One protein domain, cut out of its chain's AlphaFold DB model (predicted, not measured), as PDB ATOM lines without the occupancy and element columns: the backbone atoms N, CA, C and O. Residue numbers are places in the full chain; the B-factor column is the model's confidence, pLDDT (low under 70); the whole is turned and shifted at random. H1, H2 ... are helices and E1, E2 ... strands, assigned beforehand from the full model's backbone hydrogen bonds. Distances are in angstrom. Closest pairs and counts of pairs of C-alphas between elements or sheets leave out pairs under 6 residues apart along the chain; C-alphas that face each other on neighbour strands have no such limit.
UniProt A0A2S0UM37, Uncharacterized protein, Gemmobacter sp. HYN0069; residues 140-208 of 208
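This is residues 140 to 208 of the 208 residues of an uncharacterized protein of Gemmobacter sp. HYN0069 (UniProt A0A2S0UM37). A small antiparallel hairpin, E1 and E2, makes one end of the domain, and toward the other end two longer helices, H1 and H3, are set about perpendicular to each other, with the short helix H2 touching both. The first printed residues, 140 to 141, pair with E2. The printed part has 69 residues, with three named helices and two named strands in the order H1, H2, E1, E2, H3; the sheet's order is E1 - E2, and the class is mixed, helices and strands. It is compact, with a radius of gyration of the C-alphas of 11.3 A, and spans 34 by 23 by 17 A.

E1, residues 169 to 172, and E2, residues 175 to 180, form a hairpin at 122 degrees between directions; N 170 and O 177 are 2.8 A apart and N 177 and O 170 3.0 A, within hydrogen-bond range. Residues 140 to 141 pair antiparallel with residues 178 to 179 of E2. H3, residues 191 to 207, and E2 are near each other. H2, residues 163 to 166, only just touches H3, with 3 pairs of C-alphas within 8 A, the closest those of Ile 166 and Arg 205, 5.9 A; H3 does so with residues 201 to 205 alone. H1, residues 146 to 157, touches H2, closest at the C-alphas of Asp 152 and Val 163, 5.2 A. H1 and H3 are close but not clearly touching, about perpendicular at 87 degrees; their closest C-alphas, of Leu 155 and Ala 201, are 7.7 A apart. E1 is apart from H1 and H3. In H1 and H3 every O i to N i+4 pair is within hydrogen-bond range; H2 is too short for such a pair.

E2 measures 13.5 A and E1 10.0 A, first to last C-alpha. H3 measures 24.5 A, ending at C-alpha 207 (253.488, 312.163, 276.300). H1 measures 16.4 A, beginning at C-alpha 146 (241.085, 321.600, 295.953), and H2 5.6 A.

The C-alphas of Gln 174 and Ser 189 are the two farthest apart, 33.9 A. The printed part has no cut and no long link. Mean pLDDT of the printed part is 88.1; residue 208, the chain's last, is the one under 70.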
ATOM      1  N   VAL A 140     240.120 322.518 282.726       87.50
ATOM      2  CA  VAL A 140     241.283 323.175 283.325       87.50
ATOM      3  C   VAL A 140     241.154 323.057 284.837       87.50
ATOM      4  O   VAL A 140     240.196 323.563 285.422       87.50
ATOM      5  N   VAL A 141     242.106 322.376 285.462       88.06
ATOM      6  CA  VAL A 141     242.214 322.280 286.918       88.06
ATOM      7  C   VAL A 141     243.285 323.256 287.385       88.06
ATOM      8  O   VAL A 141     244.459 323.104 287.050       88.06
ATOM      9  N   GLU A 142     242.881 324.274 288.139       87.19
ATOM     10  CA  GLU A 142     243.781 325.324 288.618       87.19
ATOM     11  C   GLU A 142     244.852 324.762 289.569       87.19
ATOM     12  O   GLU A 142     244.544 323.925 290.428       87.19
ATOM     13  N   PRO A 143     246.115 325.207 289.448       86.19
ATOM     14  CA  PRO A 143     247.177 324.778 290.346       86.19
ATOM     15  C   PRO A 143     246.903 325.298 291.763       86.19
ATOM     16  O   PRO A 143     246.538 326.454 291.951       86.19
ATOM     17  N   GLY A 144     247.072 324.435 292.768       84.44
ATOM     18  CA  GLY A 144     246.838 324.783 294.174       84.44
ATOM     19  C   GLY A 144     245.368 324.805 294.614       84.44
ATOM     20  O   GLY A 144     245.108 325.038 295.789       84.44
ATOM     21  N   GLY A 145     244.411 324.536 293.718       87.75
ATOM     22  CA  GLY A 145     243.004 324.372 294.091       87.75
ATOM     23  C   GLY A 145     242.696 322.992 294.685       87.75
ATOM     24  O   GLY A 145     243.422 322.021 294.456       87.75
ATOM     25  N   ASP A 146     241.555 322.869 295.368       91.31
ATOM     26  CA  ASP A 146     241.085 321.600 295.953       91.31
ATOM     27  C   ASP A 146     240.979 320.476 294.911       91.31
ATOM     28  O   ASP A 146     241.284 319.315 295.181       91.31
ATOM     29  N   ALA A 147     240.591 320.831 293.685       89.75
ATOM     30  CA  ALA A 147     240.514 319.903 292.566       89.75
ATOM     31  C   ALA A 147     241.892 319.338 292.180       89.75
ATOM     32  O   ALA A 147     242.001 318.147 291.888       89.75
ATOM     33  N   ALA A 148     242.952 320.154 292.223       90.94
ATOM     34  CA  ALA A 148     244.313 319.692 291.963       90.94
ATOM     35  C   ALA A 148     244.802 318.763 293.077       90.94
ATOM     36  O   ALA A 148     245.365 317.710 292.783       90.94
ATOM     37  N   ALA A 149     244.528 319.105 294.340       92.19
ATOM     38  CA  ALA A 149     244.868 318.261 295.485       92.19
ATOM     39  C   ALA A 149     244.133 316.909 295.444       92.19
ATOM     40  O   ALA A 149     244.735 315.862 295.688       92.19
ATOM     41  N   ALA A 150     242.852 316.910 295.068       93.62
ATOM     42  CA  ALA A 150     242.071 315.688 294.906       93.62
ATOM     43  C   ALA A 150     242.623 314.799 293.781       93.62
ATOM     44  O   ALA A 150     242.770 313.589 293.965       93.62
ATOM     45  N   TRP A 151     242.964 315.387 292.630       93.19
ATOM     46  CA  TRP A 151     243.596 314.655 291.532       93.19
ATOM     47  C   TRP A 151     244.964 314.095 291.918       93.19
ATOM     48  O   TRP A 151     245.262 312.947 291.598       93.19
ATOM     49  N   ASP A 152     245.774 314.860 292.641       93.94
ATOM     50  CA  ASP A 152     247.087 314.432 293.119       93.94
ATOM     51  C   ASP A 152     246.988 313.261 294.108       93.94
ATOM     52  O   ASP A 152     247.684 312.254 293.948       93.94
ATOM     53  N   ALA A 153     246.047 313.320 295.054       93.62
ATOM     54  CA  ALA A 153     245.749 312.209 295.955       93.62
ATOM     55  C   ALA A 153     245.279 310.960 295.191       93.62
ATOM     56  O   ALA A 153     245.756 309.852 295.450       93.62
ATOM     57  N   TRP A 154     244.383 311.131 294.214       94.31
ATOM     58  CA  TRP A 154     243.873 310.027 293.402       94.31
ATOM     59  C   TRP A 154     244.970 309.379 292.549       94.31
ATOM     60  O   TRP A 154     245.061 308.151 292.493       94.31
ATOM     61  N   LEU A 155     245.831 310.178 291.912       93.56
ATOM     62  CA  LEU A 155     246.939 309.684 291.093       93.56
ATOM     63  C   LEU A 155     247.916 308.862 291.933       93.56
ATOM     64  O   LEU A 155     248.241 307.735 291.551       93.56
ATOM     65  N   ARG A 156     248.297 309.365 293.112       93.00
ATOM     66  CA  ARG A 156     249.179 308.643 294.039       93.00
ATOM     67  C   ARG A 156     248.557 307.347 294.542       93.00
ATOM     68  O   ARG A 156     249.229 306.318 294.536       93.00
ATOM     69  N   ALA A 157     247.273 307.362 294.899       92.81
ATOM     70  CA  ALA A 157     246.552 306.157 295.311       92.81
ATOM     71  C   ALA A 157     246.512 305.079 294.210       92.81
ATOM     72  O   ALA A 157     246.418 303.892 294.507       92.81
ATOM     73  N   ASN A 158     246.618 305.483 292.940       91.00
ATOM     74  CA  ASN A 158     246.633 304.586 291.787       91.00
ATOM     75  C   ASN A 158     248.048 304.302 291.241       91.00
ATOM     76  O   ASN A 158     248.167 303.685 290.182       91.00
ATOM     77  N   GLY A 159     249.109 304.709 291.950       91.88
ATOM     78  CA  GLY A 159     250.502 304.420 291.586       91.88
ATOM     79  C   GLY A 159     251.089 305.318 290.492       91.88
ATOM     80  O   GLY A 159     252.111 304.975 289.898       91.88
ATOM     81  N   PHE A 160     250.457 306.457 290.210       91.12
ATOM     82  CA  PHE A 160     250.967 307.464 289.281       91.12
ATOM     83  C   PHE A 160     251.716 308.574 290.027       91.12
ATOM     84  O   PHE A 160     251.486 308.820 291.213       91.12
ATOM     85  N   ALA A 161     252.618 309.256 289.319       91.12
ATOM     86  CA  ALA A 161     253.265 310.449 289.848       91.12
ATOM     87  C   ALA A 161     252.252 311.601 289.990       91.12
ATOM     88  O   ALA A 161     251.195 311.600 289.356       91.12
ATOM     89  N   GLY A 162     252.568 312.557 290.867       88.44
ATOM     90  CA  GLY A 162     251.676 313.667 291.198       88.44
ATOM     91  C   GLY A 162     251.357 314.571 290.007       88.44
ATOM     92  O   GLY A 162     252.034 314.530 288.976       88.44
ATOM     93  N   VAL A 163     250.342 315.423 290.169       89.81
ATOM     94  CA  VAL A 163     249.845 316.300 289.089       89.81
ATOM     95  C   VAL A 163     250.954 317.191 288.524       89.81
ATOM     96  O   VAL A 163     250.987 317.427 287.326       89.81
ATOM     97  N   GLU A 164     251.907 317.631 289.345       86.69
ATOM     98  CA  GLU A 164     253.027 318.459 288.878       86.69
ATOM     99  C   GLU A 164     254.012 317.716 287.967       86.69
ATOM    100  O   GLU A 164     254.653 318.340 287.125       86.69
ATOM    101  N   ALA A 165     254.134 316.397 288.125       85.56
ATOM    102  CA  ALA A 165     255.107 315.588 287.397       85.56
ATOM    103  C   ALA A 165     254.574 315.084 286.048       85.56
ATOM    104  O   ALA A 165     255.347 314.942 285.106       85.56
ATOM    105  N   ILE A 166     253.273 314.788 285.957       86.19
ATOM    106  CA  ILE A 166     252.652 314.227 284.737       86.19
ATOM    107  C   ILE A 166     251.607 315.145 284.110       86.19
ATOM    108  O   ILE A 166     251.127 314.877 283.011       86.19
ATOM    109  N   GLY A 167     251.185 316.186 284.823       85.62
ATOM    110  CA  GLY A 167     250.158 317.092 284.351       85.62
ATOM    111  C   GLY A 167     250.629 317.832 283.109       85.62
ATOM    112  O   GLY A 167     251.779 318.246 282.984       85.62
ATOM    113  N   ARG A 168     249.704 318.051 282.178       86.00
ATOM    114  CA  ARG A 168     249.941 318.925 281.034       86.00
ATOM    115  C   ARG A 168     249.380 320.304 281.338       86.00
ATOM    116  O   ARG A 168     248.170 320.436 281.514       86.00
ATOM    117  N   ARG A 169     250.234 321.329 281.371       87.44
ATOM    118  CA  ARG A 169     249.767 322.713 281.504       87.44
ATOM    119  C   ARG A 169     249.037 323.151 280.242       87.44
ATOM    120  O   ARG A 169     249.545 322.992 279.131       87.44
ATOM    121  N   ILE A 170     247.856 323.723 280.424       85.88
ATOM    122  CA  ILE A 170     247.057 324.337 279.373       85.88
ATOM    123  C   ILE A 170     246.566 325.706 279.833       85.88
ATOM    124  O   ILE A 170     246.293 325.936 281.011       85.88
ATOM    125  N   LYS A 171     246.434 326.615 278.868       85.19
ATOM    126  CA  LYS A 171     245.824 327.925 279.060       85.19
ATOM    127  C   LYS A 171     244.535 327.978 278.254       85.19
ATOM    128  O   LYS A 171     244.573 327.856 277.030       85.19
ATOM    129  N   SER A 172     243.405 328.140 278.935       78.94
ATOM    130  CA  SER A 172     242.093 328.321 278.312       78.94
ATOM    131  C   SER A 172     241.566 329.702 278.682       78.94
ATOM    132  O   SER A 172     241.118 329.939 279.804       78.94
ATOM    133  N   GLY A 173     241.685 330.651 277.752       80.69
ATOM    134  CA  GLY A 173     241.359 332.053 278.012       80.69
ATOM    135  C   GLY A 173     242.248 332.654 279.107       80.69
ATOM    136  O   GLY A 173     243.464 332.755 278.937       80.69
ATOM    137  N   GLN A 174     241.631 333.062 280.219       79.06
ATOM    138  CA  GLN A 174     242.320 333.622 281.390       79.06
ATOM    139  C   GLN A 174     242.742 332.569 282.427       79.06
ATOM    140  O   GLN A 174     243.522 332.895 283.315       79.06
ATOM    141  N   LEU A 175     242.266 331.324 282.310       79.06
ATOM    142  CA  LEU A 175     242.581 330.254 283.255       79.06
ATOM    143  C   LEU A 175     243.811 329.478 282.779       79.06
ATOM    144  O   LEU A 175     243.833 328.951 281.663       79.06
ATOM    145  N   GLU A 176     244.825 329.396 283.635       86.94
ATOM    146  CA  GLU A 176     245.980 328.514 283.466       86.94
ATOM    147  C   GLU A 176     245.887 327.378 284.482       86.94
ATOM    148  O   GLU A 176     245.650 327.598 285.668       86.94
ATOM    149  N   GLY A 177     246.077 326.149 284.017       89.62
ATOM    150  CA  GLY A 177     246.063 324.992 284.893       89.62
ATOM    151  C   GLY A 177     246.378 323.707 284.161       89.62
ATOM    152  O   GLY A 177     246.966 323.709 283.081       89.62
ATOM    153  N   TRP A 178     246.006 322.595 284.771       89.25
ATOM    154  CA  TRP A 178     246.283 321.262 284.268       89.25
ATOM    155  C   TRP A 178     245.116 320.728 283.438       89.25
ATOM    156  O   TRP A 178     243.956 320.904 283.810       89.25
ATOM    157  N   ASP A 179     245.419 320.068 282.321       89.38
ATOM    158  CA  ASP A 179     244.423 319.393 281.486       89.38
ATOM    159  C   ASP A 179     243.989 318.071 282.123       89.38
ATOM    160  O   ASP A 179     244.781 317.132 282.210       89.38
ATOM    161  N   PHE A 180     242.717 317.978 282.507       89.94
ATOM    162  CA  PHE A 180     242.101 316.749 282.999       89.94
ATOM    163  C   PHE A 180     240.781 316.440 282.274       89.94
ATOM    164  O   PHE A 180     240.147 317.330 281.701       89.94
ATOM    165  N   PRO A 181     240.335 315.168 282.263       87.88
ATOM    166  CA  PRO A 181     239.080 314.774 281.624       87.88
ATOM    167  C   PRO A 181     237.848 315.322 282.358       87.88
ATOM    168  O   PRO A 181     236.818 315.572 281.736       87.88
ATOM    169  N   THR A 182     237.953 315.508 283.673       89.81
ATOM    170  CA  THR A 182     236.889 315.983 284.559       89.81
ATOM    171  C   THR A 182     237.471 316.911 285.619       89.81
ATOM    172  O   THR A 182     238.652 316.826 285.957       89.81
ATOM    173  N   ARG A 183     236.632 317.796 286.172       89.00
ATOM    174  CA  ARG A 183     237.046 318.730 287.231       89.00
ATOM    175  C   ARG A 183     237.512 318.003 288.495       89.00
ATOM    176  O   ARG A 183     238.494 318.411 289.095       89.00
ATOM    177  N   TRP A 184     236.826 316.925 288.862       91.31
ATOM    178  CA  TRP A 184     237.141 316.089 290.020       91.31
ATOM    179  C   TRP A 184     237.524 314.674 289.578       91.31
ATOM    180  O   TRP A 184     237.004 314.212 288.552       91.31
ATOM    181  N   PRO A 185     238.401 313.983 290.327       91.94
ATOM    182  CA  PRO A 185     238.693 312.582 290.071       91.94
ATOM    183  C   PRO A 185     237.443 311.713 290.291       91.94
ATOM    184  O   PRO A 185     236.581 312.060 291.103       91.94
ATOM    185  N   PRO A 186     237.331 310.576 289.584       92.94
ATOM    186  CA  PRO A 186     236.218 309.657 289.765       92.94
ATOM    187  C   PRO A 186     236.251 309.030 291.162       92.94
ATOM    188  O   PRO A 186     237.311 308.673 291.686       92.94
ATOM    189  N   SER A 187     235.069 308.861 291.747       89.81
ATOM    190  CA  SER A 187     234.874 308.098 292.976       89.81
ATOM    191  C   SER A 187     235.116 306.606 292.738       89.81
ATOM    192  O   SER A 187     234.943 306.095 291.633       89.81
ATOM    193  N   ALA A 188     235.483 305.878 293.797       83.12
ATOM    194  CA  ALA A 188     235.794 304.448 293.716       83.12
ATOM    195  C   ALA A 188     234.616 303.578 293.229       83.12
ATOM    196  O   ALA A 188     234.834 302.493 292.703       83.12
ATOM    197  N   SER A 189     233.379 304.059 293.382       86.44
ATOM    198  CA  SER A 189     232.166 303.394 292.894       86.44
ATOM    199  C   SER A 189     231.956 303.523 291.382       86.44
ATOM    200  O   SER A 189     231.156 302.780 290.820       86.44
ATOM    201  N   ASP A 190     232.630 304.464 290.713       88.06
ATOM    202  CA  ASP A 190     232.546 304.638 289.263       88.06
ATOM    203  C   ASP A 190     233.695 303.895 288.570       88.06
ATOM    204  O   ASP A 190     234.776 304.436 288.305       88.06
ATOM    205  N   GLU A 191     233.450 302.624 288.256       88.38
ATOM    206  CA  GLU A 191     234.404 301.772 287.542       88.38
ATOM    207  C   GLU A 191     234.751 302.324 286.153       88.38
ATOM    208  O   GLU A 191     235.897 302.229 285.696       88.38
ATOM    209  N   THR A 192     233.774 302.929 285.470       86.75
ATOM    210  CA  THR A 192     233.970 303.443 284.111       86.75
ATOM    211  C   THR A 192     234.809 304.712 284.134       86.75
ATOM    212  O   THR A 192     235.798 304.787 283.395       86.75
ATOM    213  N   GLY A 193     234.478 305.665 285.006       86.88
ATOM    214  CA  GLY A 193     235.274 306.871 285.229       86.88
ATOM    215  C   GLY A 193     236.692 306.535 285.675       86.88
ATOM    216  O   GLY A 193     237.653 307.055 285.105       86.88
ATOM    217  N   THR A 194     236.848 305.580 286.595       90.69
ATOM    218  CA  THR A 194     238.161 305.098 287.054       90.69
ATOM    219  C   THR A 194     238.990 304.532 285.904       90.69
ATOM    220  O   THR A 194     240.163 304.880 285.749       90.69
ATOM    221  N   ARG A 195     238.398 303.691 285.048       88.88
ATOM    222  CA  ARG A 195     239.089 303.128 283.878       88.88
ATOM    223  C   ARG A 195     239.524 304.213 282.889       88.88
ATOM    224  O   ARG A 195     240.628 304.134 282.352       88.88
ATOM    225  N   ILE A 196     238.679 305.218 282.648       88.00
ATOM    226  CA  ILE A 196     239.005 306.352 281.772       88.00
ATOM    227  C   ILE A 196     240.139 307.188 282.373       88.00
ATOM    228  O   ILE A 196     241.100 307.494 281.669       88.00
ATOM    229  N   ALA A 197     240.067 307.508 283.667       90.56
ATOM    230  CA  ALA A 197     241.079 308.291 284.370       90.56
ATOM    231  C   ALA A 197     242.443 307.583 284.409       90.56
ATOM    232  O   ALA A 197     243.462 308.219 284.151       90.56
ATOM    233  N   LYS A 198     242.476 306.260 284.627       91.00
ATOM    234  CA  LYS A 198     243.718 305.466 284.554       91.00
ATOM    235  C   LYS A 198     244.335 305.517 283.163       91.00
ATOM    236  O   LYS A 198     245.509 305.836 283.020       91.00
ATOM    237  N   ARG A 199     243.521 305.287 282.126       89.38
ATOM    238  CA  ARG A 199     243.973 305.370 280.731       89.38
ATOM    239  C   ARG A 199     244.469 306.774 280.372       89.38
ATOM    240  O   ARG A 199     245.391 306.917 279.575       89.38
ATOM    241  N   PHE A 200     243.860 307.810 280.944       89.81
ATOM    242  CA  PHE A 200     244.306 309.190 280.785       89.81
ATOM    243  C   PHE A 200     245.650 309.450 281.476       89.81
ATOM    244  O   PHE A 200     246.532 310.032 280.856       89.81
ATOM    245  N   ALA A 201     245.845 308.972 282.706       89.88
ATOM    246  CA  ALA A 201     247.116 309.093 283.422       89.88
ATOM    247  C   ALA A 201     248.258 308.336 282.716       89.88
ATOM    248  O   ALA A 201     249.370 308.847 282.602       89.88
ATOM    249  N   GLU A 202     247.976 307.149 282.171       89.88
ATOM    250  CA  GLU A 202     248.915 306.408 281.321       89.88
ATOM    251  C   GLU A 202     249.273 307.182 280.049       89.88
ATOM    252  O   GLU A 202     250.438 307.221 279.658       89.88
ATOM    253  N   TRP A 203     248.283 307.816 279.415       87.88
ATOM    254  CA  TRP A 203     248.511 308.665 278.252       87.88
ATOM    255  C   TRP A 203     249.366 309.886 278.600       87.88
ATOM    256  O   TRP A 203     250.333 310.135 277.891       87.88
ATOM    257  N   LEU A 204     249.074 310.586 279.706       87.38
ATOM    258  CA  LEU A 204     249.892 311.699 280.203       87.38
ATOM    259  C   LEU A 204     251.350 311.273 280.410       87.38
ATOM    260  O   LEU A 204     252.255 311.939 279.926       87.38
ATOM    261  N   ARG A 205     251.578 310.113 281.037       84.44
ATOM    262  CA  ARG A 205     252.926 309.553 281.228       84.44
ATOM    263  C   ARG A 205     253.634 309.214 279.913       84.44
ATOM    264  O   ARG A 205     254.854 309.219 279.867       84.44
ATOM    265  N   ALA A 206     252.890 308.849 278.871       83.88
ATOM    266  CA  ALA A 206     253.460 308.506 277.572       83.88
ATOM    267  C   ALA A 206     253.813 309.737 276.719       83.88
ATOM    268  O   ALA A 206     254.561 309.592 275.754       83.88
ATOM    269  N   ILE A 207     253.244 310.908 277.031       78.88
ATOM    270  CA  ILE A 207     253.488 312.163 276.300       78.88
ATOM    271  C   ILE A 207     254.379 313.161 277.053       78.88
ATOM    272  O   ILE A 207     254.814 314.128 276.430       78.88
ATOM    273  N   ALA A 208     254.572 312.970 278.362       65.69
ATOM    274  CA  ALA A 208     255.467 313.756 279.213       65.69
ATOM    275  C   ALA A 208     256.929 313.352 278.985       65.69
ATOM    276  O   ALA A 208     257.773 314.273 278.920       65.69
TER     277      ALA A 208